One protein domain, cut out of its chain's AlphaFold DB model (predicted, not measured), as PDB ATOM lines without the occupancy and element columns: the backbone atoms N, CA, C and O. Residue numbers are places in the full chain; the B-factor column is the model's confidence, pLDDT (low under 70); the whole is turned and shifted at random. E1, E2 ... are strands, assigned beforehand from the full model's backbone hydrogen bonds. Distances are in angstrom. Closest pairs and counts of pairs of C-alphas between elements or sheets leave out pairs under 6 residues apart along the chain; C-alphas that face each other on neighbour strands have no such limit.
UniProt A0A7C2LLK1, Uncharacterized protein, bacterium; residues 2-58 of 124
ATOM      1  N   LYS A   2     140.939 183.184 165.668       88.12
ATOM      2  CA  LYS A   2     140.974 181.964 164.841       88.12
ATOM      3  C   LYS A   2     140.968 180.760 165.782       88.12
ATOM      4  O   LYS A   2     141.651 180.823 166.802       88.12
ATOM      5  N   TYR A   3     140.202 179.724 165.460       91.75
ATOM      6  CA  TYR A   3     140.157 178.479 166.221       91.75
ATOM      7  C   TYR A   3     140.150 177.286 165.265       91.75
ATOM      8  O   TYR A   3     139.764 177.418 164.105       91.75
ATOM      9  N   GLU A   4     140.590 176.146 165.776       93.12
ATOM     10  CA  GLU A   4     140.586 174.854 165.101       93.12
ATOM     11  C   GLU A   4     140.096 173.820 166.114       93.12
ATOM     12  O   GLU A   4     140.467 173.880 167.289       93.12
ATOM     13  N   ILE A   5     139.230 172.911 165.672       91.62
ATOM     14  CA  ILE A   5     138.765 171.786 166.483       91.62
ATOM     15  C   ILE A   5     139.494 170.556 165.966       91.62
ATOM     16  O   ILE A   5     139.358 170.211 164.796       91.62
ATOM     17  N   ILE A   6     140.260 169.915 166.842       89.38
ATOM     18  CA  ILE A   6     141.014 168.704 166.530       89.38
ATOM     19  C   ILE A   6     140.348 167.564 167.301       89.38
ATOM     20  O   ILE A   6     140.499 167.508 168.523       89.38
ATOM     21  N   PRO A   7     139.583 166.683 166.634       85.75
ATOM     22  CA  PRO A   7     139.044 165.496 167.273       85.75
ATOM     23  C   PRO A   7     140.191 164.600 167.742       85.75
ATOM     24  O   PRO A   7     141.092 164.269 166.970       85.75
ATOM     25  N   THR A   8     140.155 164.207 169.006       75.69
ATOM     26  CA  THR A   8     141.052 163.203 169.583       75.69
ATOM     27  C   THR A   8     140.225 161.961 169.908       75.69
ATOM     28  O   THR A   8     139.053 162.093 170.249       75.69
ATOM     29  N   GLY A   9     140.797 160.763 169.754       67.50
ATOM     30  CA  GLY A   9     140.092 159.498 170.013       67.50
ATOM     31  C   GLY A   9     139.664 159.301 171.478       67.50
ATOM     32  O   GLY A   9     139.878 160.168 172.323       67.50
ATOM     33  N   GLU A  10     139.093 158.132 171.781       58.53
ATOM     34  CA  GLU A  10     138.441 157.777 173.062       58.53
ATOM     35  C   GLU A  10     139.377 157.649 174.291       58.53
ATOM     36  O   GLU A  10     138.942 157.252 175.369       58.53
ATOM     37  N   ASP A  11     140.651 158.030 174.189       55.34
ATOM     38  CA  ASP A  11     141.681 157.803 175.220       55.34
ATOM     39  C   ASP A  11     141.641 158.797 176.400       55.34
ATOM     40  O   ASP A  11     142.665 159.130 177.004       55.34
ATOM     41  N   HIS A  12     140.477 159.345 176.748       56.84
ATOM     42  CA  HIS A  12     140.355 160.251 177.893       56.84
ATOM     43  C   HIS A  12     139.609 159.573 179.041       56.84
ATOM     44  O   HIS A  12     138.386 159.542 179.092       56.84
ATOM     45  N   HIS A  13     140.376 159.105 180.030       64.00
ATOM     46  CA  HIS A  13     139.890 158.472 181.267       64.00
ATOM     47  C   HIS A  13     139.027 159.379 182.178       64.00
ATOM     48  O   HIS A  13     138.702 158.981 183.293       64.00
ATOM     49  N   LEU A  14     138.706 160.606 181.756       68.69
ATOM     50  CA  LEU A  14     137.957 161.593 182.540       68.69
ATOM     51  C   LEU A  14     136.447 161.494 182.284       68.69
ATOM     52  O   LEU A  14     135.684 161.285 183.220       68.69
ATOM     53  N   HIS A  15     136.013 161.667 181.034       75.19
ATOM     54  CA  HIS A  15     134.612 161.597 180.614       75.19
ATOM     55  C   HIS A  15     134.552 161.520 179.072       75.19
ATOM     56  O   HIS A  15     135.430 162.087 178.421       75.19
ATOM     57  N   PRO A  16     133.520 160.919 178.447       78.19
ATOM     58  CA  PRO A  16     133.377 160.929 176.982       78.19
ATOM     59  C   PRO A  16     133.358 162.340 176.371       78.19
ATOM     60  O   PRO A  16     133.800 162.537 175.246       78.19
ATOM     61  N   ASN A  17     132.905 163.341 177.131       86.19
ATOM     62  CA  ASN A  17     132.868 164.744 176.710       86.19
ATOM     63  C   ASN A  17     134.012 165.563 177.329       86.19
ATOM     64  O   ASN A  17     133.758 166.587 177.972       86.19
ATOM     65  N   THR A  18     135.257 165.102 177.202       89.12
ATOM     66  CA  THR A  18     136.450 165.857 177.618       89.12
ATOM     67  C   THR A  18     137.003 166.688 176.464       89.12
ATOM     68  O   THR A  18     137.052 166.246 175.321       89.12
ATOM     69  N   VAL A  19     137.461 167.899 176.773       90.75
ATOM     70  CA  VAL A  19     138.107 168.803 175.823       90.75
ATOM     71  C   VAL A  19     139.377 169.399 176.423       90.75
ATOM     72  O   VAL A  19     139.438 169.745 177.606       90.75
ATOM     73  N   LEU A  20     140.390 169.545 175.573       91.19
ATOM     74  CA  LEU A  20     141.600 170.307 175.849       91.19
ATOM     75  C   LEU A  20     141.535 171.640 175.103       91.19
ATOM     76  O   LEU A  20     141.679 171.699 173.882       91.19
ATOM     77  N   PHE A  21     141.365 172.729 175.844       91.00
ATOM     78  CA  PHE A  21     141.465 174.076 175.301       91.00
ATOM     79  C   PHE A  21     142.915 174.538 175.318       91.00
ATOM     80  O   PHE A  21     143.499 174.706 176.387       91.00
ATOM     81  N   LYS A  22     143.478 174.804 174.136       89.94
ATOM     82  CA  LYS A  22     144.790 175.442 173.981       89.94
ATOM     83  C   LYS A  22     144.621 176.865 173.467       89.94
ATOM     84  O   LYS A  22     144.151 177.086 172.354       89.94
ATOM     85  N   VAL A  23     145.033 177.841 174.268       88.44
ATOM     86  CA  VAL A  23     144.991 179.264 173.924       88.44
ATOM     87  C   VAL A  23     146.409 179.771 173.729       88.44
ATOM     88  O   VAL A  23     147.251 179.671 174.622       88.44
ATOM     89  N   ARG A  24     146.671 180.374 172.569       86.19
ATOM     90  CA  ARG A  24     147.961 180.986 172.248       86.19
ATOM     91  C   ARG A  24     147.811 182.483 172.012       86.19
ATOM     92  O   ARG A  24     146.979 182.923 171.220       86.19
ATOM     93  N   ARG A  25     148.664 183.277 172.662       84.50
ATOM     94  CA  ARG A  25     148.801 184.721 172.430       84.50
ATOM     95  C   ARG A  25     150.279 185.092 172.363       84.50
ATOM     96  O   ARG A  25     150.959 185.170 173.384       84.50
ATOM     97  N   GLY A  26     150.778 185.343 171.153       87.75
ATOM     98  CA  GLY A  26     152.204 185.583 170.923       87.75
ATOM     99  C   GLY A  26     153.041 184.374 171.354       87.75
ATOM    100  O   GLY A  26     152.839 183.269 170.847       87.75
ATOM    101  N   SER A  27     153.954 184.590 172.307       82.06
ATOM    102  CA  SER A  27     154.798 183.543 172.904       82.06
ATOM    103  C   SER A  27     154.167 182.850 174.119       82.06
ATOM    104  O   SER A  27     154.807 182.006 174.740       82.06
ATOM    105  N   THR A  28     152.966 183.259 174.529       76.31
ATOM    106  CA  THR A  28     152.283 182.703 175.698       76.31
ATOM    107  C   THR A  28     151.301 181.630 175.256       76.31
ATOM    108  O   THR A  28     150.444 181.894 174.411       76.31
ATOM    109  N   ASN A  29     151.413 180.455 175.869       82.38
ATOM    110  CA  ASN A  29     150.487 179.340 175.716       82.38
ATOM    111  C   ASN A  29     149.772 179.102 177.048       82.38
ATOM    112  O   ASN A  29     150.360 179.301 178.113       82.38
ATOM    113  N   PHE A  30     148.512 178.697 176.973       83.88
ATOM    114  CA  PHE A  30     147.689 178.336 178.115       83.88
ATOM    115  C   PHE A  30     146.832 177.130 177.747       83.88
ATOM    116  O   PHE A  30     146.238 177.109 176.669       83.88
ATOM    117  N   GLU A  31     146.778 176.135 178.621       89.75
ATOM    118  CA  GLU A  31     146.070 174.879 178.396       89.75
ATOM    119  C   GLU A  31     145.103 174.593 179.548       89.75
ATOM    120  O   GLU A  31     145.482 174.706 180.713       89.75
ATOM    121  N   ILE A  32     143.871 174.195 179.226       91.00
ATOM    122  CA  ILE A  32     142.865 173.741 180.194       91.00
ATOM    123  C   ILE A  32     142.309 172.400 179.728       91.00
ATOM    124  O   ILE A  32     141.879 172.295 178.581       91.00
ATOM    125  N   VAL A  33     142.261 171.406 180.614       92.12
ATOM    126  CA  VAL A  33     141.471 170.185 180.397       92.12
ATOM    127  C   VAL A  33     140.232 170.258 181.268       92.12
ATOM    128  O   VAL A  33     140.330 170.417 182.490       92.12
ATOM    129  N   GLY A  34     139.074 170.114 180.639       91.56
ATOM    130  CA  GLY A  34     137.799 170.014 181.328       91.56
ATOM    131  C   GLY A  34     136.859 169.058 180.619       91.56
ATOM    132  O   GLY A  34     137.121 168.627 179.494       91.56
ATOM    133  N   CYS A  35     135.767 168.709 181.274       90.19
ATOM    134  CA  CYS A  35     134.729 167.880 180.690       90.19
ATOM    135  C   CYS A  35     133.340 168.409 181.017       90.19
ATOM    136  O   CYS A  35     133.128 169.056 182.040       90.19
ATOM    137  N   SER A  36     132.380 168.130 180.137       88.94
ATOM    138  CA  SER A  36     130.971 168.247 180.503       88.94
ATOM    139  C   SER A  36     130.508 166.936 181.112       88.94
ATOM    140  O   SER A  36     130.602 165.908 180.449       88.94
ATOM    141  N   ILE A  37     129.958 166.988 182.322       87.56
ATOM    142  CA  ILE A  37     129.426 165.823 183.048       87.56
ATOM    143  C   ILE A  37     127.904 165.657 182.866       87.56
ATOM    144  O   ILE A  37     127.262 164.880 183.566       87.56
ATOM    145  N   GLY A  38     127.309 166.399 181.922       84.50
ATOM    146  CA  GLY A  38     125.872 166.385 181.640       84.50
ATOM    147  C   GLY A  38     125.058 167.410 182.442       84.50
ATOM    148  O   GLY A  38     125.522 168.010 183.413       84.50
ATOM    149  N   GLY A  39     123.827 167.667 181.987       84.75
ATOM    150  CA  GLY A  39     122.904 168.608 182.642       84.75
ATOM    151  C   GLY A  39     123.365 170.070 182.633       84.75
ATOM    152  O   GLY A  39     122.956 170.838 183.495       84.75
ATOM    153  N   GLY A  40     124.245 170.445 181.697       82.31
ATOM    154  CA  GLY A  40     124.847 171.782 181.632       82.31
ATOM    155  C   GLY A  40     126.033 171.996 182.578       82.31
ATOM    156  O   GLY A  40     126.607 173.081 182.579       82.31
ATOM    157  N   ASN A  41     126.436 170.979 183.346       84.00
ATOM    158  CA  ASN A  41     127.568 171.080 184.263       84.00
ATOM    159  C   ASN A  41     128.896 170.789 183.552       84.00
ATOM    160  O   ASN A  41     128.985 169.908 182.683       84.00
ATOM    161  N   ILE A  42     129.929 171.530 183.947       87.94
ATOM    162  CA  ILE A  42     131.294 171.431 183.431       87.94
ATOM    163  C   ILE A  42     132.244 171.340 184.621       87.94
ATOM    164  O   ILE A  42     132.053 172.032 185.618       87.94
ATOM    165  N   GLU A  43     133.286 170.528 184.488       90.06
ATOM    166  CA  GLU A  43     134.383 170.453 185.446       90.06
ATOM    167  C   GLU A  43     135.726 170.737 184.768       90.06
ATOM    168  O   GLU A  43     136.010 170.242 183.675       90.06
ATOM    169  N   ILE A  44     136.577 171.531 185.420       91.38
ATOM    170  CA  ILE A  44     137.973 171.747 185.015       91.38
ATOM    171  C   ILE A  44     138.878 170.900 185.903       91.38
ATOM    172  O   ILE A  44     138.915 171.104 187.114       91.38
ATOM    173  N   HIS A  45     139.661 170.010 185.296       92.06
ATOM    174  CA  HIS A  45     140.520 169.058 186.009       92.06
ATOM    175  C   HIS A  45     142.012 169.359 185.880       92.06
ATOM    176  O   HIS A  45     142.812 168.876 186.685       92.06
ATOM    177  N   GLN A  46     142.412 170.125 184.862       92.19
ATOM    178  CA  GLN A  46     143.821 170.396 184.603       92.19
ATOM    179  C   GLN A  46     144.039 171.801 184.058       92.19
ATOM    180  O   GLN A  46     143.303 172.247 183.178       92.19
ATOM    181  N   ILE A  47     145.100 172.462 184.519       89.94
ATOM    182  CA  ILE A  47     145.565 173.747 183.983       89.94
ATOM    183  C   ILE A  47     147.069 173.647 183.727       89.94
ATOM    184  O   ILE A  47     147.835 173.337 184.635       89.94
ATOM    185  N   ASN A  48     147.507 173.909 182.492       87.69
ATOM    186  CA  ASN A  48     148.914 173.863 182.064       87.69
ATOM    187  C   ASN A  48     149.652 172.583 182.498       87.69
ATOM    188  O   ASN A  48     150.748 172.643 183.052       87.69
ATOM    189  N   GLY A  49     149.027 171.421 182.296       88.56
ATOM    190  CA  GLY A  49     149.606 170.130 182.688       88.56
ATOM    191  C   GLY A  49     149.439 169.764 184.168       88.56
ATOM    192  O   GLY A  49     149.694 168.624 184.541       88.56
ATOM    193  N   VAL A  50     148.988 170.690 185.019       90.19
ATOM    194  CA  VAL A  50     148.829 170.467 186.463       90.19
ATOM    195  C   VAL A  50     147.430 169.952 186.762       90.19
ATOM    196  O   VAL A  50     146.453 170.656 186.503       90.19
ATOM    197  N   LYS A  51     147.330 168.739 187.317       93.00
ATOM    198  CA  LYS A  51     146.066 168.188 187.823       93.00
ATOM    199  C   LYS A  51     145.645 168.942 189.081       93.00
ATOM    200  O   LYS A  51     146.444 169.099 190.002       93.00
ATOM    201  N   ILE A  52     144.395 169.381 189.113       92.44
ATOM    202  CA  ILE A  52     143.820 170.162 190.210       92.44
ATOM    203  C   ILE A  52     142.573 169.475 190.761       92.44
ATOM    204  O   ILE A  52     142.029 168.559 190.140       92.44
ATOM    205  N   LYS A  53     142.102 169.921 191.930       91.81
ATOM    206  CA  LYS A  53     140.739 169.586 192.354       91.81
ATOM    207  C   LYS A  53     139.746 170.140 191.319       91.81
ATOM    208  O   LYS A  53     139.953 171.278 190.891       91.81
ATOM    209  N   PRO A  54     138.708 169.374 190.930       90.44
ATOM    210  CA  PRO A  54     137.751 169.822 189.928       90.44
ATOM    211  C   PRO A  54     137.145 171.182 190.283       90.44
ATOM    212  O   PRO A  54     136.677 171.382 191.407       90.44
ATOM    213  N   LEU A  55     137.170 172.116 189.333       88.56
ATOM    214  CA  LEU A  55     136.443 173.383 189.441       88.56
ATOM    215  C   LEU A  55     135.124 173.253 188.686       88.56
ATOM    216  O   LEU A  55     135.141 172.947 187.498       88.56
ATOM    217  N   ASP A  56     134.009 173.542 189.352       84.31
ATOM    218  CA  ASP A  56     132.652 173.392 188.804       84.31
ATOM    219  C   ASP A  56     132.136 174.635 188.053       84.31
ATOM    220  O   ASP A  56     130.975 174.698 187.653       84.31
ATOM    221  N   GLY A  57     132.983 175.659 187.907       79.44
ATOM    222  CA  GLY A  57     132.657 176.906 187.214       79.44
ATOM    223  C   GLY A  57     131.711 177.852 187.964       79.44
ATOM    224  O   GLY A  57     131.408 178.918 187.439       79.44
ATOM    225  N   LYS A  58     131.267 177.528 189.188       79.56
ATOM    226  CA  LYS A  58     130.314 178.374 189.941       79.56
ATOM    227  C   LYS A  58     130.962 179.539 190.682       79.56
ATOM    228  O   LYS A  58     130.263 180.429 191.163       79.56
TER     229      LYS A  58
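AT A GLANCE: This is residues 2 to 58 of the 124 residues of an uncharacterized protein of bacterium (UniProt A0A7C2LLK1). You are looking at one strongly twisted sheet of four antiparallel strands, in which the long hairpin E1 and E2 has the shorter strands E3 and E4 beside it, and a long unnamed stretch, residues 2 to 17, swings in a wide arc on the E1 side of the sheet. The strands form a meander, each the antiparallel neighbour of the one before, and the order across the sheet is the order along the chain: E1, E2, E3, E4. The printed part has 57 residues, no named helix and four named strands; its class is all strand. It is only just compact, close to loose, with a radius of gyration of the C-alphas of 12.1 A and spans of 35 by 25 by 20 A.

IN THESE COORDINATES: Start with the longest strand, E2, residues 28 to 38: find C-alpha 28 at (152.283, 182.703, 175.698) and go 31.6 A to C-alpha 38 at (125.872, 166.385, 181.640). Before it comes E1, residues 18 to 25, which is 23.1 A long. After it comes E3, residues 41 to 47, 18.2 A long. Last is E4, residues 50 to 55, which runs 13.1 A and ends at C-alpha 55 at (136.443, 173.383, 189.441).

HOW THE PARTS SIT: Look first at the inner strands E2 and E3, a hairpin at 148 degrees between their directions. The C-alphas of Gly 34 and Ile 44 face each other at 4.1 A, and N 35 and O 43 are within hydrogen-bond range at 2.9 A. On E2's other side is the edge strand E1, antiparallel to it at 157 degrees. In this hairpin the C-alphas of Thr 18 and Cys 35 face each other at 4.1 A; look also at N 21 and O 32, 2.8 A apart, and N 30 and O 23, 2.8 A apart. The other edge strand, E4, is antiparallel to E3 at 158 degrees. In their hairpin the C-alphas of Gln 46 and Lys 51 face each other at 4.5 A, and N 52 and O 45 are 2.9 A apart. E1 and E4 are apart. From edge to edge the strands' lines turn by 65 degrees, and the sheet's C-alphas lie up to 5.3 A off its best plane.

THE WHOLE: The two C-alphas farthest apart are those of Ser 27 and Gly 39, at 36.5 A. The printed part has no cut, and the three links between strands are tight, with 2 residues each. The C-alphas of residues 2 to 17 lie 10 to 18 A from the mean of the C-alphas. The mean pLDDT of the printed part is 84.7; look for values under 70 at residues 9 to 14.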